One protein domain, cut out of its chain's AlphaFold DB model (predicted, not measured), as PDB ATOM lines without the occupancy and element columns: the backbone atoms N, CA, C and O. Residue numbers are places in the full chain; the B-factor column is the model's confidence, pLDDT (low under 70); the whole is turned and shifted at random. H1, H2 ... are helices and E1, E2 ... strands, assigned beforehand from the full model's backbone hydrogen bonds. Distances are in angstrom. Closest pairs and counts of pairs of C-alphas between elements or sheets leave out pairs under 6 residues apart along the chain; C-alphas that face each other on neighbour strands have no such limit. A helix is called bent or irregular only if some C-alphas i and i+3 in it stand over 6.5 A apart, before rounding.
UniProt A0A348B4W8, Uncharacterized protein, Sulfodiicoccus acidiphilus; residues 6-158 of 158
ATOM      1  N   ARG A   6     -66.528  55.165   1.001       73.94
ATOM      2  CA  ARG A   6     -65.502  54.610   1.891       73.94
ATOM      3  C   ARG A   6     -65.499  53.086   1.933       73.94
ATOM      4  O   ARG A   6     -64.429  52.502   1.829       73.94
ATOM      5  N   GLU A   7     -66.666  52.462   2.030       76.75
ATOM      6  CA  GLU A   7     -66.799  51.010   2.177       76.75
ATOM      7  C   GLU A   7     -66.284  50.285   0.923       76.75
ATOM      8  O   GLU A   7     -65.468  49.373   1.009       76.75
ATOM      9  N   GLU A   8     -66.644  50.769  -0.268       78.88
ATOM     10  CA  GLU A   8     -66.154  50.203  -1.535       78.88
ATOM     11  C   GLU A   8     -64.653  50.437  -1.755       78.88
ATOM     12  O   GLU A   8     -63.948  49.606  -2.338       78.88
ATOM     13  N   SER A   9     -64.138  51.568  -1.272       85.69
ATOM     14  CA  SER A   9     -62.701  51.853  -1.310       85.69
ATOM     15  C   SER A   9     -61.921  50.905  -0.405       85.69
ATOM     16  O   SER A   9     -60.865  50.411  -0.801       85.69
ATOM     17  N   GLU A  10     -62.446  50.610   0.783       89.94
ATOM     18  CA  GLU A  10     -61.871  49.635   1.710       89.94
ATOM     19  C   GLU A  10     -61.877  48.230   1.101       89.94
ATOM     20  O   GLU A  10     -60.833  47.575   1.080       89.94
ATOM     21  N   VAL A  11     -62.993  47.812   0.492       90.62
ATOM     22  CA  VAL A  11     -63.097  46.538  -0.236       90.62
ATOM     23  C   VAL A  11     -62.045  46.450  -1.344       90.62
ATOM     24  O   VAL A  11     -61.367  45.425  -1.471       90.62
ATOM     25  N   LEU A  12     -61.864  47.509  -2.139       93.38
ATOM     26  CA  LEU A  12     -60.829  47.553  -3.175       93.38
ATOM     27  C   LEU A  12     -59.428  47.372  -2.574       93.38
ATOM     28  O   LEU A  12     -58.652  46.544  -3.058       93.38
ATOM     29  N   LEU A  13     -59.093  48.136  -1.533       94.81
ATOM     30  CA  LEU A  13     -57.765  48.119  -0.915       94.81
ATOM     31  C   LEU A  13     -57.460  46.781  -0.235       94.81
ATOM     32  O   LEU A  13     -56.342  46.275  -0.361       94.81
ATOM     33  N   GLU A  14     -58.433  46.183   0.448       94.75
ATOM     34  CA  GLU A  14     -58.270  44.905   1.140       94.75
ATOM     35  C   GLU A  14     -58.066  43.753   0.152       94.75
ATOM     36  O   GLU A  14     -57.096  42.999   0.265       94.75
ATOM     37  N   ASN A  15     -58.895  43.668  -0.890       95.69
ATOM     38  CA  ASN A  15     -58.734  42.642  -1.920       95.69
ATOM     39  C   ASN A  15     -57.446  42.844  -2.731       95.69
ATOM     40  O   ASN A  15     -56.732  41.884  -3.027       95.69
ATOM     41  N   TYR A  16     -57.079  44.093  -3.032       96.81
ATOM     42  CA  TYR A  16     -55.816  44.375  -3.708       96.81
ATOM     43  C   TYR A  16     -54.604  44.016  -2.843       96.81
ATOM     44  O   TYR A  16     -53.608  43.499  -3.353       96.81
ATOM     45  N   ARG A  17     -54.682  44.219  -1.522       96.62
ATOM     46  CA  ARG A  17     -53.641  43.786  -0.582       96.62
ATOM     47  C   ARG A  17     -53.416  42.281  -0.653       96.62
ATOM     48  O   ARG A  17     -52.257  41.864  -0.646       96.62
ATOM     49  N   VAL A  18     -54.481  41.483  -0.740       97.06
ATOM     50  CA  VAL A  18     -54.385  40.022  -0.889       97.06
ATOM     51  C   VAL A  18     -53.645  39.658  -2.180       97.06
ATOM     52  O   VAL A  18     -52.665  38.910  -2.122       97.06
ATOM     53  N   LEU A  19     -54.031  40.247  -3.318       97.69
ATOM     54  CA  LEU A  19     -53.362  40.027  -4.609       97.69
ATOM     55  C   LEU A  19     -51.877  40.408  -4.560       97.69
ATOM     56  O   LEU A  19     -51.009  39.626  -4.953       97.69
ATOM     57  N   LEU A  20     -51.570  41.599  -4.047       97.81
ATOM     58  CA  LEU A  20     -50.205  42.112  -3.968       97.81
ATOM     59  C   LEU A  20     -49.334  41.267  -3.034       97.81
ATOM     60  O   LEU A  20     -48.178  40.988  -3.359       97.81
ATOM     61  N   GLN A  21     -49.872  40.837  -1.890       97.25
ATOM     62  CA  GLN A  21     -49.151  39.976  -0.954       97.25
ATOM     63  C   GLN A  21     -48.871  38.610  -1.584       97.25
ATOM     64  O   GLN A  21     -47.724  38.169  -1.559       97.25
ATOM     65  N   LYS A  22     -49.862  37.986  -2.233       97.75
ATOM     66  CA  LYS A  22     -49.681  36.713  -2.944       97.75
ATOM     67  C   LYS A  22     -48.632  36.830  -4.052       97.75
ATOM     68  O   LYS A  22     -47.748  35.980  -4.144       97.75
ATOM     69  N   ALA A  23     -48.670  37.905  -4.842       97.75
ATOM     70  CA  ALA A  23     -47.691  38.164  -5.896       97.75
ATOM     71  C   ALA A  23     -46.271  38.345  -5.335       97.75
ATOM     72  O   ALA A  23     -45.299  37.791  -5.861       97.75
ATOM     73  N   LEU A  24     -46.144  39.107  -4.245       97.31
ATOM     74  CA  LEU A  24     -44.879  39.320  -3.552       97.31
ATOM     75  C   LEU A  24     -44.330  38.010  -2.981       97.31
ATOM     76  O   LEU A  24     -43.128  37.768  -3.079       97.31
ATOM     77  N   ASP A  25     -45.191  37.178  -2.403       97.25
ATOM     78  CA  ASP A  25     -44.826  35.884  -1.836       97.25
ATOM     79  C   ASP A  25     -44.319  34.936  -2.915       97.25
ATOM     80  O   ASP A  25     -43.191  34.450  -2.828       97.25
ATOM     81  N   TRP A  26     -45.087  34.792  -3.991       97.75
ATOM     82  CA  TRP A  26     -44.750  33.932  -5.117       97.75
ATOM     83  C   TRP A  26     -43.389  34.269  -5.741       97.75
ATOM     84  O   TRP A  26     -42.589  33.373  -6.040       97.75
ATOM     85  N   LEU A  27     -43.108  35.565  -5.929       96.88
ATOM     86  CA  LEU A  27     -41.842  36.049  -6.485       96.88
ATOM     87  C   LEU A  27     -40.690  35.935  -5.480       96.88
ATOM     88  O   LEU A  27     -39.552  35.648  -5.867       96.88
ATOM     89  N   TRP A  28     -40.965  36.173  -4.198       95.50
ATOM     90  CA  TRP A  28     -39.975  36.057  -3.134       95.50
ATOM     91  C   TRP A  28     -39.459  34.627  -3.000       95.50
ATOM     92  O   TRP A  28     -38.247  34.431  -2.965       95.50
ATOM     93  N   ASP A  29     -40.351  33.638  -3.004       95.31
ATOM     94  CA  ASP A  29     -39.996  32.227  -2.798       95.31
ATOM     95  C   ASP A  29     -39.083  31.680  -3.905       95.31
ATOM     96  O   ASP A  29     -38.367  30.699  -3.720       95.31
ATOM     97  N   ARG A  30     -39.048  32.359  -5.055       94.12
ATOM     98  CA  ARG A  30     -38.188  32.024  -6.197       94.12
ATOM     99  C   ARG A  30     -37.005  32.982  -6.372       94.12
ATOM    100  O   ARG A  30     -36.256  32.879  -7.346       94.12
ATOM    101  N   THR A  31     -36.823  33.924  -5.450       92.19
ATOM    102  CA  THR A  31     -35.694  34.857  -5.452       92.19
ATOM    103  C   THR A  31     -34.451  34.175  -4.892       92.19
ATOM    104  O   THR A  31     -34.461  33.632  -3.790       92.19
ATOM    105  N   ARG A  32     -33.334  34.244  -5.626       90.56
ATOM    106  CA  ARG A  32     -32.050  33.687  -5.171       90.56
ATOM    107  C   ARG A  32     -31.191  34.776  -4.537       90.56
ATOM    108  O   ARG A  32     -30.976  35.827  -5.145       90.56
ATOM    109  N   ILE A  33     -30.690  34.510  -3.331       89.44
ATOM    110  CA  ILE A  33     -29.816  35.412  -2.573       89.44
ATOM    111  C   ILE A  33     -28.481  34.705  -2.341       89.44
ATOM    112  O   ILE A  33     -28.402  33.744  -1.583       89.44
ATOM    113  N   GLU A  34     -27.426  35.204  -2.971       86.81
ATOM    114  CA  GLU A  34     -26.065  34.694  -2.825       86.81
ATOM    115  C   GLU A  34     -25.259  35.646  -1.939       86.81
ATOM    116  O   GLU A  34     -25.242  36.858  -2.168       86.81
ATOM    117  N   ARG A  35     -24.568  35.109  -0.931       80.50
ATOM    118  CA  ARG A  35     -23.622  35.869  -0.106       80.50
ATOM    119  C   ARG A  35     -22.210  35.491  -0.523       80.50
ATOM    120  O   ARG A  35     -21.873  34.313  -0.538       80.50
ATOM    121  N   LYS A  36     -21.393  36.483  -0.861       71.25
ATOM    122  CA  LYS A  36     -19.964  36.306  -1.116       71.25
ATOM    123  C   LYS A  36     -19.175  37.058  -0.058       71.25
ATOM    124  O   LYS A  36     -19.384  38.255   0.136       71.25
ATOM    125  N   GLU A  37     -18.272  36.358   0.609       63.66
ATOM    126  CA  GLU A  37     -17.257  36.990   1.447       63.66
ATOM    127  C   GLU A  37     -16.122  37.468   0.548       63.66
ATOM    128  O   GLU A  37     -15.555  36.688  -0.218       63.66
ATOM    129  N   VAL A  38     -15.807  38.760   0.602       60.59
ATOM    130  CA  VAL A  38     -14.643  39.303  -0.098       60.59
ATOM    131  C   VAL A  38     -13.512  39.420   0.919       60.59
ATOM    132  O   VAL A  38     -13.603  40.193   1.867       60.59
ATOM    133  N   LYS A  39     -12.450  38.627   0.741       50.50
ATOM    134  CA  LYS A  39     -11.203  38.755   1.504       50.50
ATOM    135  C   LYS A  39     -10.315  39.792   0.817       50.50
ATOM    136  O   LYS A  39      -9.481  39.421   0.006       50.50
ATOM    137  N   ASN A  40     -10.521  41.076   1.094       44.97
ATOM    138  CA  ASN A  40      -9.536  42.112   0.765       44.97
ATOM    139  C   ASN A  40      -9.645  43.254   1.781       44.97
ATOM    140  O   ASN A  40     -10.425  44.178   1.588       44.97
ATOM    141  N   GLY A  41      -8.897  43.144   2.886       52.09
ATOM    142  CA  GLY A  41      -8.692  44.198   3.895       52.09
ATOM    143  C   GLY A  41      -9.892  44.534   4.792       52.09
ATOM    144  O   GLY A  41      -9.735  44.644   6.002       52.09
ATOM    145  N   GLU A  42     -11.098  44.601   4.235       53.97
ATOM    146  CA  GLU A  42     -12.353  44.861   4.936       53.97
ATOM    147  C   GLU A  42     -13.298  43.674   4.724       53.97
ATOM    148  O   GLU A  42     -13.556  43.255   3.594       53.97
ATOM    149  N   LYS A  43     -13.822  43.094   5.809       51.72
ATOM    150  CA  LYS A  43     -14.791  41.987   5.756       51.72
ATOM    151  C   LYS A  43     -16.142  42.491   5.226       51.72
ATOM    152  O   LYS A  43     -17.086  42.672   5.989       51.72
ATOM    153  N   ALA A  44     -16.249  42.728   3.923       57.84
ATOM    154  CA  ALA A  44     -17.493  43.121   3.275       57.84
ATOM    155  C   ALA A  44     -18.221  41.884   2.725       57.84
ATOM    156  O   ALA A  44     -17.765  41.230   1.781       57.84
ATOM    157  N   THR A  45     -19.383  41.558   3.295       63.88
ATOM    158  CA  THR A  45     -20.294  40.555   2.728       63.88
ATOM    159  C   THR A  45     -21.024  41.167   1.534       63.88
ATOM    160  O   THR A  45     -21.957  41.956   1.694       63.88
ATOM    161  N   LYS A  46     -20.623  40.805   0.313       74.81
ATOM    162  CA  LYS A  46     -21.314  41.233  -0.905       74.81
ATOM    163  C   LYS A  46     -22.516  40.325  -1.136       74.81
ATOM    164  O   LYS A  46     -22.366  39.123  -1.352       74.81
ATOM    165  N   VAL A  47     -23.713  40.897  -1.091       84.75
ATOM    166  CA  VAL A  47     -24.960  40.181  -1.385       84.75
ATOM    167  C   VAL A  47     -25.288  40.379  -2.858       84.75
ATOM    168  O   VAL A  47     -25.333  41.512  -3.332       84.75
ATOM    169  N   LYS A  48     -25.524  39.291  -3.588       87.06
ATOM    170  CA  LYS A  48     -26.037  39.314  -4.958       87.06
ATOM    171  C   LYS A  48     -27.445  38.740  -4.952       87.06
ATOM    172  O   LYS A  48     -27.668  37.636  -4.464       87.06
ATOM    173  N   VAL A  49     -28.391  39.496  -5.493       90.06
ATOM    174  CA  VAL A  49     -29.797  39.091  -5.567       90.06
ATOM    175  C   VAL A  49     -30.181  38.878  -7.023       90.06
ATOM    176  O   VAL A  49     -29.993  39.764  -7.859       90.06
ATOM    177  N   THR A  50     -30.785  37.731  -7.312       93.00
ATOM    178  CA  THR A  50     -31.322  37.401  -8.633       93.00
ATOM    179  C   THR A  50     -32.840  37.295  -8.546       93.00
ATOM    180  O   THR A  50     -33.369  36.379  -7.917       93.00
ATOM    181  N   LEU A  51     -33.530  38.248  -9.180       93.31
ATOM    182  CA  LEU A  51     -34.985  38.239  -9.352       93.31
ATOM    183  C   LEU A  51     -35.341  37.567 -10.682       93.31
ATOM    184  O   LEU A  51     -34.641  37.776 -11.677       93.31
ATOM    185  N   LEU A  52     -36.451  36.828 -10.717       93.62
ATOM    186  CA  LEU A  52     -36.993  36.271 -11.958       93.62
ATOM    187  C   LEU A  52     -37.392  37.383 -12.927       93.62
ATOM    188  O   LEU A  52     -37.923  38.420 -12.514       93.62
ATOM    189  N   LYS A  53     -37.174  37.181 -14.228       93.31
ATOM    190  CA  LYS A  53     -37.567  38.182 -15.222       93.31
ATOM    191  C   LYS A  53     -39.077  38.142 -15.409       93.31
ATOM    192  O   LYS A  53     -39.627  37.093 -15.716       93.31
ATOM    193  N   LYS A  54     -39.727  39.307 -15.327       93.81
ATOM    194  CA  LYS A  54     -41.188  39.434 -15.461       93.81
ATOM    195  C   LYS A  54     -41.734  38.676 -16.670       93.81
ATOM    196  O   LYS A  54     -42.659  37.897 -16.523       93.81
ATOM    197  N   LYS A  55     -41.116  38.841 -17.840       93.88
ATOM    198  CA  LYS A  55     -41.545  38.187 -19.086       93.88
ATOM    199  C   LYS A  55     -41.593  36.650 -19.028       93.88
ATOM    200  O   LYS A  55     -42.359  36.061 -19.772       93.88
ATOM    201  N   GLU A  56     -40.775  36.020 -18.183       94.44
ATOM    202  CA  GLU A  56     -40.671  34.554 -18.084       94.44
ATOM    203  C   GLU A  56     -41.769  33.973 -17.184       94.44
ATOM    204  O   GLU A  56     -42.203  32.846 -17.391       94.44
ATOM    205  N   VAL A  57     -42.239  34.750 -16.204       95.88
ATOM    206  CA  VAL A  57     -43.179  34.279 -15.173       95.88
ATOM    207  C   VAL A  57     -44.543  34.946 -15.207       95.88
ATOM    208  O   VAL A  57     -45.440  34.518 -14.494       95.88
ATOM    209  N   TYR A  58     -44.707  35.997 -16.014       96.62
ATOM    210  CA  TYR A  58     -45.900  36.838 -15.994       96.62
ATOM    211  C   TYR A  58     -47.182  36.043 -16.224       96.62
ATOM    212  O   TYR A  58     -48.118  36.229 -15.462       96.62
ATOM    213  N   LYS A  59     -47.212  35.145 -17.218       97.25
ATOM    214  CA  LYS A  59     -48.410  34.353 -17.521       97.25
ATOM    215  C   LYS A  59     -48.795  33.446 -16.348       97.25
ATOM    216  O   LYS A  59     -49.894  33.567 -15.842       97.25
ATOM    217  N   VAL A  60     -47.851  32.638 -15.862       97.75
ATOM    218  CA  VAL A  60     -48.082  31.706 -14.743       97.75
ATOM    219  C   VAL A  60     -48.533  32.444 -13.482       97.75
ATOM    220  O   VAL A  60     -49.520  32.071 -12.866       97.75
ATOM    221  N   LEU A  61     -47.843  33.532 -13.125       98.00
ATOM    222  CA  LEU A  61     -48.209  34.330 -11.958       98.00
ATOM    223  C   LEU A  61     -49.576  35.004 -12.129       98.00
ATOM    224  O   LEU A  61     -50.326  35.118 -11.168       98.00
ATOM    225  N   ARG A  62     -49.893  35.479 -13.336       98.00
ATOM    226  CA  ARG A  62     -51.186  36.097 -13.630       98.00
ATOM    227  C   ARG A  62     -52.320  35.087 -13.507       98.00
ATOM    228  O   ARG A  62     -53.305  35.410 -12.858       98.00
ATOM    229  N   ASP A  63     -52.150  33.893 -14.067       98.19
ATOM    230  CA  ASP A  63     -53.146  32.822 -14.002       98.19
ATOM    231  C   ASP A  63     -53.415  32.425 -12.533       98.19
ATOM    232  O   ASP A  63     -54.564  32.432 -12.103       98.19
ATOM    233  N   GLU A  64     -52.367  32.233 -11.716       97.69
ATOM    234  CA  GLU A  64     -52.511  31.931 -10.276       97.69
ATOM    235  C   GLU A  64     -53.189  33.053  -9.468       97.69
ATOM    236  O   GLU A  64     -53.867  32.795  -8.474       97.69
ATOM    237  N   LEU A  65     -52.972  34.318  -9.838       98.00
ATOM    238  CA  LEU A  65     -53.608  35.447  -9.156       98.00
ATOM    239  C   LEU A  65     -55.067  35.624  -9.577       98.00
ATOM    240  O   LEU A  65     -55.873  36.025  -8.744       98.00
ATOM    241  N   GLU A  66     -55.409  35.337 -10.833       97.56
ATOM    242  CA  GLU A  66     -56.794  35.395 -11.312       97.56
ATOM    243  C   GLU A  66     -57.682  34.350 -10.620       97.56
ATOM    244  O   GLU A  66     -58.842  34.642 -10.353       97.56
ATOM    245  N   GLU A  67     -57.150  33.187 -10.226       97.31
ATOM    246  CA  GLU A  67     -57.903  32.168  -9.468       97.31
ATOM    247  C   GLU A  67     -58.459  32.679  -8.128       97.31
ATOM    248  O   GLU A  67     -59.496  32.210  -7.664       97.31
ATOM    249  N   ILE A  68     -57.776  33.642  -7.501       96.56
ATOM    250  CA  ILE A  68     -58.186  34.248  -6.224       96.56
ATOM    251  C   ILE A  68     -58.757  35.661  -6.396       96.56
ATOM    252  O   ILE A  68     -59.099  36.318  -5.411       96.56
ATOM    253  N   ASN A  69     -58.794  36.171  -7.627       96.69
ATOM    254  CA  ASN A  69     -59.135  37.554  -7.908       96.69
ATOM    255  C   ASN A  69     -60.652  37.764  -7.869       96.69
ATOM    256  O   ASN A  69     -61.406  37.141  -8.608       96.69
ATOM    257  N   VAL A  70     -61.086  38.722  -7.052       95.44
ATOM    258  CA  VAL A  70     -62.479  39.198  -7.022       95.44
ATOM    259  C   VAL A  70     -62.633  40.597  -7.615       95.44
ATOM    260  O   VAL A  70     -63.734  41.129  -7.645       95.44
ATOM    261  N   LEU A  71     -61.540  41.234  -8.035       95.38
ATOM    262  CA  LEU A  71     -61.519  42.577  -8.604       95.38
ATOM    263  C   LEU A  71     -61.463  42.516 -10.137       95.38
ATOM    264  O   LEU A  71     -61.302  41.459 -10.745       95.38
ATOM    265  N   ALA A  72     -61.547  43.668 -10.801       95.06
ATOM    266  CA  ALA A  72     -61.256  43.739 -12.229       95.06
ATOM    267  C   ALA A  72     -59.830  43.227 -12.539       95.06
ATOM    268  O   ALA A  72     -58.862  43.630 -11.898       95.06
ATOM    269  N   SER A  73     -59.678  42.406 -13.581       95.44
ATOM    270  CA  SER A  73     -58.418  41.750 -13.987       95.44
ATOM    271  C   SER A  73     -57.202  42.673 -14.150       95.44
ATOM    272  O   SER A  73     -56.050  42.257 -14.000       95.44
ATOM    273  N   HIS A  74     -57.438  43.954 -14.433       94.56
ATOM    274  CA  HIS A  74     -56.393  44.976 -14.487       94.56
ATOM    275  C   HIS A  74     -55.670  45.178 -13.145       94.56
ATOM    276  O   HIS A  74     -54.495  45.548 -13.147       94.56
ATOM    277  N   TYR A  75     -56.330  44.917 -12.016       96.50
ATOM    278  CA  TYR A  75     -55.708  44.974 -10.695       96.50
ATOM    279  C   TYR A  75     -54.723  43.826 -10.470       96.50
ATOM    280  O   TYR A  75     -53.719  44.027  -9.794       96.50
ATOM    281  N   VAL A  76     -54.914  42.665 -11.104       97.25
ATOM    282  CA  VAL A  76     -53.913  41.585 -11.083       97.25
ATOM    283  C   VAL A  76     -52.622  42.036 -11.772       97.25
ATOM    284  O   VAL A  76     -51.526  41.838 -11.247       97.25
ATOM    285  N   ASP A  77     -52.730  42.713 -12.919       96.00
ATOM    286  CA  ASP A  77     -51.552  43.249 -13.613       96.00
ATOM    287  C   ASP A  77     -50.799  44.271 -12.771       96.00
ATOM    288  O   ASP A  77     -49.562  44.288 -12.764       96.00
ATOM    289  N   GLU A  78     -51.550  45.129 -12.084       95.69
ATOM    290  CA  GLU A  78     -50.984  46.159 -11.225       95.69
ATOM    291  C   GLU A  78     -50.317  45.548  -9.991       95.69
ATOM    292  O   GLU A  78     -49.167  45.877  -9.705       95.69
ATOM    293  N   ALA A  79     -50.935  44.545  -9.362       97.06
ATOM    294  CA  ALA A  79     -50.347  43.815  -8.241       97.06
ATOM    295  C   ALA A  79     -49.008  43.161  -8.625       97.06
ATOM    296  O   ALA A  79     -48.030  43.235  -7.876       97.06
ATOM    297  N   ILE A  80     -48.910  42.583  -9.830       97.62
ATOM    298  CA  ILE A  80     -47.643  42.045 -10.352       97.62
ATOM    299  C   ILE A  80     -46.611  43.169 -10.540       97.62
ATOM    300  O   ILE A  80     -45.440  43.006 -10.177       97.62
ATOM    301  N   ASN A  81     -47.006  44.310 -11.116       96.25
ATOM    302  CA  ASN A  81     -46.113  45.459 -11.314       96.25
ATOM    303  C   ASN A  81     -45.555  45.987  -9.990       96.25
ATOM    304  O   ASN A  81     -44.340  46.210  -9.875       96.25
ATOM    305  N   ASP A  82     -46.429  46.145  -9.004       96.19
ATOM    306  CA  ASP A  82     -46.107  46.648  -7.679       96.19
ATOM    307  C   ASP A  82     -45.211  45.678  -6.917       96.19
ATOM    308  O   ASP A  82     -44.175  46.098  -6.392       96.19
ATOM    309  N   ALA A  83     -45.495  44.373  -6.950       97.06
ATOM    310  CA  ALA A  83     -44.633  43.357  -6.348       97.06
ATOM    311  C   ALA A  83     -43.203  43.424  -6.917       97.06
ATOM    312  O   ALA A  83     -42.215  43.443  -6.173       97.06
ATOM    313  N   TYR A  84     -43.070  43.568  -8.238       97.19
ATOM    314  CA  TYR A  84     -41.773  43.786  -8.880       97.19
ATOM    315  C   TYR A  84     -41.103  45.094  -8.443       97.19
ATOM    316  O   TYR A  84     -39.883  45.132  -8.261       97.19
ATOM    317  N   SER A  85     -41.865  46.175  -8.281       95.56
ATOM    318  CA  SER A  85     -41.352  47.464  -7.807       95.56
ATOM    319  C   SER A  85     -40.806  47.370  -6.379       95.56
ATOM    320  O   SER A  85     -39.677  47.807  -6.109       95.56
ATOM    321  N   VAL A  86     -41.552  46.705  -5.492       95.75
ATOM    322  CA  VAL A  86     -41.160  46.409  -4.110       95.75
ATOM    323  C   VAL A  86     -39.872  45.588  -4.084       95.75
ATOM    324  O   VAL A  86     -38.909  45.977  -3.416       95.75
ATOM    325  N   LEU A  87     -39.794  44.501  -4.858       96.06
ATOM    326  CA  LEU A  87     -38.615  43.630  -4.893       96.06
ATOM    327  C   LEU A  87     -37.386  44.307  -5.504       96.06
ATOM    328  O   LEU A  87     -36.280  44.115  -4.999       96.06
ATOM    329  N   ARG A  88     -37.538  45.147  -6.535       95.69
ATOM    330  CA  ARG A  88     -36.420  45.940  -7.088       95.69
ATOM    331  C   ARG A  88     -35.863  46.919  -6.057       95.69
ATOM    332  O   ARG A  88     -34.645  47.030  -5.905       95.69
ATOM    333  N   SER A  89     -36.739  47.613  -5.338       94.56
ATOM    334  CA  SER A  89     -36.341  48.550  -4.284       94.56
ATOM    335  C   SER A  89     -35.685  47.829  -3.109       94.56
ATOM    336  O   SER A  89     -34.661  48.277  -2.590       94.56
ATOM    337  N   TRP A  90     -36.218  46.671  -2.717       95.31
ATOM    338  CA  TRP A  90     -35.604  45.804  -1.718       95.31
ATOM    339  C   TRP A  90     -34.227  45.302  -2.155       95.31
ATOM    340  O   TRP A  90     -33.274  45.479  -1.400       95.31
ATOM    341  N   ARG A  91     -34.089  44.784  -3.381       94.19
ATOM    342  CA  ARG A  91     -32.824  44.302  -3.953       94.19
ATOM    343  C   ARG A  91     -31.713  45.342  -3.834       94.19
ATOM    344  O   ARG A  91     -30.642  45.028  -3.327       94.19
ATOM    345  N   ARG A  92     -31.986  46.597  -4.210       92.94
ATOM    346  CA  ARG A  92     -31.016  47.705  -4.090       92.94
ATOM    347  C   ARG A  92     -30.526  47.921  -2.655       92.94
ATOM    348  O   ARG A  92     -29.400  48.364  -2.454       92.94
ATOM    349  N   ARG A  93     -31.368  47.658  -1.649       91.69
ATOM    350  CA  ARG A  93     -30.988  47.739  -0.229       91.69
ATOM    351  C   ARG A  93     -30.266  46.477   0.237       91.69
ATOM    352  O   ARG A  93     -29.311  46.590   0.999       91.69
ATOM    353  N   ALA A  94     -30.700  45.311  -0.228       90.94
ATOM    354  CA  ALA A  94     -30.095  44.022   0.081       90.94
ATOM    355  C   ALA A  94     -28.647  43.937  -0.404       90.94
ATOM    356  O   ALA A  94     -27.766  43.591   0.375       90.94
ATOM    357  N   GLU A  95     -28.387  44.355  -1.643       89.38
ATOM    358  CA  GLU A  95     -27.042  44.395  -2.235       89.38
ATOM    359  C   GLU A  95     -26.108  45.387  -1.509       89.38
ATOM    360  O   GLU A  95     -24.891  45.236  -1.560       89.38
ATOM    361  N   LYS A  96     -26.668  46.356  -0.766       88.19
ATOM    362  CA  LYS A  96     -25.941  47.269   0.140       88.19
ATOM    363  C   LYS A  96     -25.820  46.743   1.580       88.19
ATOM    364  O   LYS A  96     -25.433  47.501   2.463       88.19
ATOM    365  N   GLY A  97     -26.243  45.508   1.852       84.56
ATOM    366  CA  GLY A  97     -26.242  44.908   3.193       84.56
ATOM    367  C   GLY A  97     -27.309  45.451   4.154       84.56
ATOM    368  O   GLY A  97     -27.315  45.084   5.324       84.56
ATOM    369  N   LYS A  98     -28.237  46.304   3.694       85.88
ATOM    370  CA  LYS A  98     -29.218  47.001   4.553       85.88
ATOM    371  C   LYS A  98     -30.534  46.244   4.759       85.88
ATOM    372  O   LYS A  98     -31.325  46.626   5.617       85.88
ATOM    373  N   ALA A  99     -30.828  45.228   3.946       82.50
ATOM    374  CA  ALA A  99     -32.093  44.494   4.018       82.50
ATOM    375  C   ALA A  99     -31.937  43.045   3.541       82.50
ATOM    376  O   ALA A  99     -31.775  42.802   2.356       82.50
ATOM    377  N   LEU A 100     -32.027  42.074   4.450       83.19
ATOM    378  CA  LEU A 100     -31.940  40.645   4.101       83.19
ATOM    379  C   LEU A 100     -33.279  39.913   4.211       83.19
ATOM    380  O   LEU A 100     -33.458  38.858   3.615       83.19
ATOM    381  N   ARG A 101     -34.221  40.474   4.973       88.75
ATOM    382  CA  ARG A 101     -35.552  39.897   5.171       88.75
ATOM    383  C   ARG A 101     -36.494  40.317   4.049       88.75
ATOM    384  O   ARG A 101     -36.336  41.405   3.489       88.75
ATOM    385  N   LYS A 102     -37.492  39.472   3.791       91.56
ATOM    386  CA  LYS A 102     -38.610  39.750   2.887       91.56
ATOM    387  C   LYS A 102     -39.267  41.097   3.223       91.56
ATOM    388  O   LYS A 102     -39.488  41.374   4.409       91.56
ATOM    389  N   PRO A 103     -39.572  41.945   2.224       92.38
ATOM    390  CA  PRO A 103     -40.369  43.151   2.433       92.38
ATOM    391  C   PRO A 103     -41.731  42.823   3.054       92.38
ATOM    392  O   PRO A 103     -42.339  41.817   2.709       92.38
ATOM    393  N   ARG A 104     -42.214  43.684   3.953       91.94
ATOM    394  CA  ARG A 104     -43.555  43.576   4.542       91.94
ATOM    395  C   ARG A 104     -44.450  44.677   3.979       91.94
ATOM    396  O   ARG A 104     -44.022  45.832   3.957       91.94
ATOM    397  N   LEU A 105     -45.668  44.327   3.574       91.50
ATOM    398  CA  LEU A 105     -46.686  45.280   3.130       91.50
ATOM    399  C   LEU A 105     -47.415  45.858   4.350       91.50
ATOM    400  O   LEU A 105     -48.262  45.198   4.956       91.50
ATOM    401  N   LYS A 106     -47.039  47.079   4.745       86.81
ATOM    402  CA  LYS A 106     -47.676  47.792   5.866       86.81
ATOM    403  C   LYS A 106     -48.974  48.465   5.431       86.81
ATOM    404  O   LYS A 106     -50.024  48.151   5.973       86.81
ATOM    405  N   GLU A 107     -48.863  49.328   4.431       86.69
ATOM    406  CA  GLU A 107     -49.959  50.077   3.822       86.69
ATOM    407  C   GLU A 107     -49.983  49.774   2.331       86.69
ATOM    408  O   GLU A 107     -48.936  49.519   1.723       86.69
ATOM    409  N   VAL A 108     -51.181  49.785   1.761       91.94
ATOM    410  CA  VAL A 108     -51.412  49.503   0.352       91.94
ATOM    411  C   VAL A 108     -52.153  50.683  -0.242       91.94
ATOM    412  O   VAL A 108     -53.055  51.235   0.372       91.94
ATOM    413  N   TYR A 109     -51.730  51.075  -1.432       93.56
ATOM    414  CA  TYR A 109     -52.412  52.058  -2.248       93.56
ATOM    415  C   TYR A 109     -52.602  51.460  -3.632       93.56
ATOM    416  O   TYR A 109     -51.801  50.630  -4.070       93.56
ATOM    417  N   VAL A 110     -53.644  51.895  -4.326       94.12
ATOM    418  CA  VAL A 110     -53.982  51.389  -5.655       94.12
ATOM    419  C   VAL A 110     -53.924  52.535  -6.641       94.12
ATOM    420  O   VAL A 110     -54.678  53.499  -6.524       94.12
ATOM    421  N   ARG A 111     -53.042  52.429  -7.635       93.69
ATOM    422  CA  ARG A 111     -53.072  53.312  -8.801       93.69
ATOM    423  C   ARG A 111     -54.085  52.768  -9.805       93.69
ATOM    424  O   ARG A 111     -53.941  51.660 -10.311       93.69
ATOM    425  N   VAL A 112     -55.110  53.555 -10.107       93.50
ATOM    426  CA  VAL A 112     -56.200  53.142 -10.995       93.50
ATOM    427  C   VAL A 112     -55.897  53.573 -12.425       93.50
ATOM    428  O   VAL A 112     -55.805  54.764 -12.735       93.50
ATOM    429  N   LYS A 113     -55.775  52.588 -13.318       92.25
ATOM    430  CA  LYS A 113     -55.528  52.819 -14.746       92.25
ATOM    431  C   LYS A 113     -56.641  53.625 -15.401       92.25
ATOM    432  O   LYS A 113     -57.800  53.562 -14.994       92.25
ATOM    433  N   SER A 114     -56.301  54.338 -16.474       91.12
ATOM    434  CA  SER A 114     -57.281  55.074 -17.291       91.12
ATOM    435  C   SER A 114     -58.420  54.204 -17.802       91.12
ATOM    436  O   SER A 114     -59.555  54.662 -17.833       91.12
ATOM    437  N   THR A 115     -58.154  52.932 -18.094       91.38
ATOM    438  CA  THR A 115     -59.163  51.965 -18.547       91.38
ATOM    439  C   THR A 115     -60.184  51.574 -17.477       91.38
ATOM    440  O   THR A 115     -61.270  51.112 -17.815       91.38
ATOM    441  N   LEU A 116     -59.865  51.761 -16.193       93.69
ATOM    442  CA  LEU A 116     -60.744  51.437 -15.067       93.69
ATOM    443  C   LEU A 116     -61.523  52.647 -14.549       93.69
ATOM    444  O   LEU A 116     -62.261  52.510 -13.575       93.69
ATOM    445  N   ARG A 117     -61.371  53.826 -15.161       93.25
ATOM    446  CA  ARG A 117     -62.061  55.038 -14.719       93.25
ATOM    447  C   ARG A 117     -62.895  55.677 -15.822       93.25
ATOM    448  O   ARG A 117     -62.557  55.615 -16.999       93.25
ATOM    449  N   LYS A 118     -63.957  56.370 -15.424       93.88
ATOM    450  CA  LYS A 118     -64.706  57.303 -16.271       93.88
ATOM    451  C   LYS A 118     -64.883  58.613 -15.520       93.88
ATOM    452  O   LYS A 118     -65.391  58.606 -14.405       93.88
ATOM    453  N   VAL A 119     -64.467  59.712 -16.136       92.69
ATOM    454  CA  VAL A 119     -64.632  61.061 -15.586       92.69
ATOM    455  C   VAL A 119     -65.955  61.640 -16.070       92.69
ATOM    456  O   VAL A 119     -66.269  61.537 -17.255       92.69
ATOM    457  N   ASP A 120     -66.710  62.236 -15.153       89.69
ATOM    458  CA  ASP A 120     -67.928  62.991 -15.434       89.69
ATOM    459  C   ASP A 120     -67.897  64.306 -14.645       89.69
ATOM    460  O   ASP A 120     -68.072  64.332 -13.423       89.69
ATOM    461  N   GLY A 121     -67.569  65.400 -15.340       88.75
ATOM    462  CA  GLY A 121     -67.370  66.715 -14.734       88.75
ATOM    463  C   GLY A 121     -66.319  66.701 -13.617       88.75
ATOM    464  O   GLY A 121     -65.141  66.445 -13.855       88.75
ATOM    465  N   GLU A 122     -66.757  66.990 -12.390       90.62
ATOM    466  CA  GLU A 122     -65.924  67.003 -11.176       90.62
ATOM    467  C   GLU A 122     -66.055  65.705 -10.360       90.62
ATOM    468  O   GLU A 122     -65.970  65.705  -9.125       90.62
ATOM    469  N   SER A 123     -66.326  64.596 -11.046       92.00
ATOM    470  CA  SER A 123     -66.409  63.270 -10.455       92.00
ATOM    471  C   SER A 123     -65.704  62.215 -11.301       92.00
ATOM    472  O   SER A 123     -65.555  62.345 -12.518       92.00
ATOM    473  N   VAL A 124     -65.246  61.154 -10.646       93.44
ATOM    474  CA  VAL A 124     -64.680  59.975 -11.295       93.44
ATOM    475  C   VAL A 124     -65.367  58.733 -10.770       93.44
ATOM    476  O   VAL A 124     -65.460  58.511  -9.567       93.44
ATOM    477  N   ARG A 125     -65.807  57.902 -11.704       94.12
ATOM    478  CA  ARG A 125     -66.275  56.548 -11.462       94.12
ATOM    479  C   ARG A 125     -65.122  55.587 -11.693       94.12
ATOM    480  O   ARG A 125     -64.518  55.624 -12.763       94.12
ATOM    481  N   ILE A 126     -64.840  54.726 -10.729       94.50
ATOM    482  CA  ILE A 126     -63.776  53.724 -10.764       94.50
ATOM    483  C   ILE A 126     -64.407  52.339 -10.687       94.50
ATOM    484  O   ILE A 126     -65.236  52.080  -9.823       94.50
ATOM    485  N   THR A 127     -64.017  51.456 -11.596       94.19
ATOM    486  CA  THR A 127     -64.444  50.056 -11.625       94.19
ATOM    487  C   THR A 127     -63.665  49.257 -10.588       94.19
ATOM    488  O   THR A 127     -62.457  49.101 -10.741       94.19
ATOM    489  N   VAL A 128     -64.350  48.727  -9.573       92.81
ATOM    490  CA  VAL A 128     -63.763  47.851  -8.541       92.81
ATOM    491  C   VAL A 128     -63.824  46.398  -9.015       92.81
ATOM    492  O   VAL A 128     -62.793  45.733  -9.140       92.81
ATOM    493  N   ARG A 129     -65.025  45.941  -9.388       93.19
ATOM    494  CA  ARG A 129     -65.296  44.645 -10.031       93.19
ATOM    495  C   ARG A 129     -66.039  44.853 -11.352       93.19
ATOM    496  O   ARG A 129     -66.512  45.962 -11.610       93.19
ATOM    497  N   PRO A 130     -66.175  43.831 -12.213       88.44
ATOM    498  CA  PRO A 130     -67.068  43.927 -13.362       88.44
ATOM    499  C   PRO A 130     -68.465  44.393 -12.927       88.44
ATOM    500  O   PRO A 130     -69.094  43.761 -12.090       88.44
ATOM    501  N   TYR A 131     -68.922  45.512 -13.494       88.44
ATOM    502  CA  TYR A 131     -70.214  46.150 -13.196       88.44
ATOM    503  C   TYR A 131     -70.384  46.739 -11.778       88.44
ATOM    504  O   TYR A 131     -71.444  47.291 -11.490       88.44
ATOM    505  N   GLU A 132     -69.346  46.719 -10.935       90.69
ATOM    506  CA  GLU A 132     -69.335  47.357  -9.611       90.69
ATOM    507  C   GLU A 132     -68.387  48.561  -9.610       90.69
ATOM    508  O   GLU A 132     -67.231  48.475 -10.045       90.69
ATOM    509  N   TYR A 133     -68.878  49.703  -9.128       91.56
ATOM    510  CA  TYR A 133     -68.172  50.975  -9.230       91.56
ATOM    511  C   TYR A 133     -68.183  51.752  -7.917       91.56
ATOM    512  O   TYR A 133     -69.212  51.827  -7.250       91.56
ATOM    513  N   VAL A 134     -67.084  52.450  -7.645       91.38
ATOM    514  CA  VAL A 134     -67.006  53.510  -6.636       91.38
ATOM    515  C   VAL A 134     -66.942  54.864  -7.339       91.38
ATOM    516  O   VAL A 134     -66.299  55.004  -8.382       91.38
ATOM    517  N   ASN A 135     -67.636  55.865  -6.806       92.12
ATOM    518  CA  ASN A 135     -67.604  57.224  -7.337       92.12
ATOM    519  C   ASN A 135     -66.889  58.127  -6.340       92.12
ATOM    520  O   ASN A 135     -67.046  57.959  -5.141       92.12
ATOM    521  N   PHE A 136     -66.122  59.085  -6.845       90.88
ATOM    522  CA  PHE A 136     -65.519  60.134  -6.035       90.88
ATOM    523  C   PHE A 136     -65.823  61.476  -6.671       90.88
ATOM    524  O   PHE A 136     -65.558  61.665  -7.859       90.88
ATOM    525  N   SER A 137     -66.326  62.429  -5.889       90.94
ATOM    526  CA  SER A 137     -66.442  63.820  -6.328       90.94
ATOM    527  C   SER A 137     -65.353  64.683  -5.704       90.94
ATOM    528  O   SER A 137     -65.131  64.648  -4.496       90.94
ATOM    529  N   TRP A 138     -64.714  65.525  -6.518       91.38
ATOM    530  CA  TRP A 138     -63.829  66.586  -6.031       91.38
ATOM    531  C   TRP A 138     -64.454  67.981  -6.120       91.38
ATOM    532  O   TRP A 138     -63.763  68.965  -5.894       91.38
ATOM    533  N   SER A 139     -65.756  68.099  -6.394       88.56
ATOM    534  CA  SER A 139     -66.438  69.398  -6.536       88.56
ATOM    535  C   SER A 139     -66.286  70.312  -5.310       88.56
ATOM    536  O   SER A 139     -66.118  71.528  -5.426       88.56
ATOM    537  N   ARG A 140     -66.267  69.719  -4.109       88.88
ATOM    538  CA  ARG A 140     -66.161  70.424  -2.820       88.88
ATOM    539  C   ARG A 140     -64.752  70.430  -2.218       88.88
ATOM    540  O   ARG A 140     -64.598  70.760  -1.045       88.88
ATOM    541  N   THR A 141     -63.719  70.058  -2.974       90.88
ATOM    542  CA  THR A 141     -62.342  70.057  -2.458       90.88
ATOM    543  C   THR A 141     -61.664  71.411  -2.659       90.88
ATOM    544  O   THR A 141     -61.975  72.168  -3.578       90.88
ATOM    545  N   TRP A 142     -60.667  71.710  -1.822       93.94
ATOM    546  CA  TRP A 142     -59.890  72.956  -1.886       93.94
ATOM    547  C   TRP A 142     -59.154  73.164  -3.228       93.94
ATOM    548  O   TRP A 142     -58.716  74.277  -3.539       93.94
ATOM    549  N   PHE A 143     -58.985  72.100  -4.018       90.56
ATOM    550  CA  PHE A 143     -58.274  72.112  -5.294       90.56
ATOM    551  C   PHE A 143     -59.193  72.106  -6.522       90.56
ATOM    552  O   PHE A 143     -58.671  72.256  -7.624       90.56
ATOM    553  N   SER A 144     -60.521  72.001  -6.374       90.88
ATOM    554  CA  SER A 144     -61.466  71.884  -7.502       90.88
ATOM    555  C   SER A 144     -61.279  72.981  -8.555       90.88
ATOM    556  O   SER A 144     -61.071  72.711  -9.735       90.88
ATOM    557  N   ARG A 145     -61.189  74.238  -8.104       91.19
ATOM    558  CA  ARG A 145     -60.947  75.404  -8.969       91.19
ATOM    559  C   ARG A 145     -59.591  75.378  -9.677       91.19
ATOM    560  O   ARG A 145     -59.476  75.944 -10.756       91.19
ATOM    561  N   ARG A 146     -58.571  74.755  -9.077       92.12
ATOM    562  CA  ARG A 146     -57.203  74.692  -9.629       92.12
ATOM    563  C   ARG A 146     -57.064  73.655 -10.734       92.12
ATOM    564  O   ARG A 146     -56.200  73.799 -11.586       92.12
ATOM    565  N   VAL A 147     -57.891  72.612 -10.695       90.31
ATOM    566  CA  VAL A 147     -57.858  71.512 -11.668       90.31
ATOM    567  C   VAL A 147     -58.902  71.672 -12.771       90.31
ATOM    568  O   VAL A 147     -59.031  70.804 -13.631       90.31
ATOM    569  N   LYS A 148     -59.648  72.783 -12.774       88.12
ATOM    570  CA  LYS A 148     -60.645  73.079 -13.803       88.12
ATOM    571  C   LYS A 148     -59.976  73.148 -15.180       88.12
ATOM    572  O   LYS A 148     -59.069  73.947 -15.387       88.12
ATOM    573  N   GLY A 149     -60.448  72.325 -16.115       87.62
ATOM    574  CA  GLY A 149     -59.901  72.230 -17.473       87.62
ATOM    575  C   GLY A 149     -58.686  71.306 -17.618       87.62
ATOM    576  O   GLY A 149     -58.170  71.180 -18.724       87.62
ATOM    577  N   LEU A 150     -58.239  70.648 -16.542       90.81
ATOM    578  CA  LEU A 150     -57.200  69.621 -16.608       90.81
ATOM    579  C   LEU A 150     -57.811  68.228 -16.776       90.81
ATOM    580  O   LEU A 150     -58.887  67.936 -16.250       90.81
ATOM    581  N   GLU A 151     -57.090  67.349 -17.469       89.44
ATOM    582  CA  GLU A 151     -57.448  65.937 -17.563       89.44
ATOM    583  C   GLU A 151     -57.026  65.190 -16.290       89.44
ATOM    584  O   GLU A 151     -55.893  65.315 -15.811       89.44
ATOM    585  N   LEU A 152     -57.931  64.378 -15.739       89.69
ATOM    586  CA  LEU A 152     -57.601  63.505 -14.619       89.69
ATOM    587  C   LEU A 152     -56.671  62.384 -15.100       89.69
ATOM    588  O   LEU A 152     -57.079  61.546 -15.906       89.69
ATOM    589  N   GLY A 153     -55.451  62.341 -14.558       90.94
ATOM    590  CA  GLY A 153     -54.505  61.230 -14.720       90.94
ATOM    591  C   GLY A 153     -54.927  59.966 -13.957       90.94
ATOM    592  O   GLY A 153     -56.088  59.800 -13.613       90.94
ATOM    593  N   GLU A 154     -53.998  59.046 -13.687       93.06
ATOM    594  CA  GLU A 154     -54.274  57.825 -12.904       93.06
ATOM    595  C   GLU A 154     -54.403  58.141 -11.406       93.06
ATOM    596  O   GLU A 154     -53.384  58.438 -10.769       93.06
ATOM    597  N   PRO A 155     -55.624  58.109 -10.825       92.25
ATOM    598  CA  PRO A 155     -55.796  58.433  -9.420       92.25
ATOM    599  C   PRO A 155     -55.205  57.328  -8.544       92.25
ATOM    600  O   PRO A 155     -55.115  56.165  -8.944       92.25
ATOM    601  N   ILE A 156     -54.798  57.709  -7.335       92.56
ATOM    602  CA  ILE A 156     -54.297  56.785  -6.319       92.56
ATOM    603  C   ILE A 156     -55.319  56.741  -5.189       92.56
ATOM    604  O   ILE A 156     -55.587  57.774  -4.578       92.56
ATOM    605  N   ILE A 157     -55.851  55.554  -4.913       91.62
ATOM    606  CA  ILE A 157     -56.724  55.282  -3.767       91.62
ATOM    607  C   ILE A 157     -55.846  54.833  -2.596       91.62
ATOM    608  O   ILE A 157     -54.905  54.057  -2.799       91.62
ATOM    609  N   LYS A 158     -56.109  55.373  -1.407       88.38
ATOM    610  CA  LYS A 158     -55.350  55.166  -0.170       88.38
ATOM    611  C   LYS A 158     -56.287  55.042   1.013       88.38
ATOM    612  O   LYS A 158     -57.348  55.700   0.946       88.38
TER     613      LYS A 158
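Overview. This is residues 6 to 158 of the 158 residues of an uncharacterized protein of Sulfodiicoccus acidiphilus (UniProt A0A348B4W8). A small antiparallel sheet of three strands, E3, E4 and E5, makes one end of a long model, three helices that cross steeply, H1, H2 and H3, make its middle, and a long two-stranded hairpin, E1 and E2, makes the other end. H1 reaches over one face of the sheet with its residues 6 to 16, and residues 87 to 94 of H3 come near the hairpin. The printed part has 153 residues with three named helices and five named strands, in the order H1 E1 E2 H2 H3 E3 E4 E5; the larger sheet runs E3, E4, E5, and the class is mixed, helices and strands. The whole is loose, with a radius of gyration of the C-alphas of 19.7 A, and elongated, spanning 65 by 37 by 26 A.

Along the chain. E3 is residues 117 to 120, E4 residues 123 to 129, 18.7 A long, and E5 residues 132 to 137, whose C-alpha 137 is at (-66.442, 63.820, -6.328). H1 is residues 6 to 29, 34.3 A from its first C-alpha at (-65.502, 54.610, 1.891) to its last. H3 is residues 74 to 94, 30.1 A long, and H2 residues 54 to 66. E1 is residues 32 to 40, 24.8 A long, ending with C-alpha 40 at (-9.536, 42.112, 0.765), and E2 residues 42 to 50, 24.5 A long.

Arrangement. E3, E4 and E5 form a meander, each strand the antiparallel neighbour of the one before. N 118 and O 125 join E3 and E4 within hydrogen-bond range at 2.8 A, and N 126 and O 134 join E4 and E5 at 2.8 A. H1 is on one face of this sheet, giving two layers, helix over sheet, with its height over the sheet 12.8 A. It lies over E4 and E5 and only just runs across the strands, at 62 degrees to E5 on the local plane; the closest C-alphas of H1 and E5 are those of Glu 8 and Val 134, 6.1 A apart. H3 only grazes the sheet, with residues 74 to 75. H1 and H3 touch, closest at the C-alphas of Leu 20 and Ala 79, 4.6 A, at a steep tilt of 53 degrees, the same way. H2 touches H3 at a steep tilt of 51 degrees, opposite ways, with the C-alphas of Leu 65 and Val 76 closest, 6.4 A. H1 touches H2 with residues 19 to 26 alone, closest at the C-alphas of Leu 19 and Leu 65, 6.5 A. The closest C-alphas of E2 and H3 are those of Val 49 and Arg 91, 6.2 A apart. E1 and E2 form a hairpin, with N 34 and O 48 within hydrogen-bond range at 2.9 A; E1 is apart from H3. In H1 and H3 every O i to N i+4 pair is within hydrogen-bond range, and in H2, irregular with C-alphas 56 and 59 7.8 A apart, 7 of 9 are.

Size, cuts and confidence. The C-alphas of Gly 41 and Gly 121 are the two farthest apart, 65.6 A. The printed part has no cut, and the link from H3 to E3 is long, 22 residues. Residues 110 to 111 pair antiparallel with residues 156 to 157. Residues 37 to 45 have pLDDT under 70.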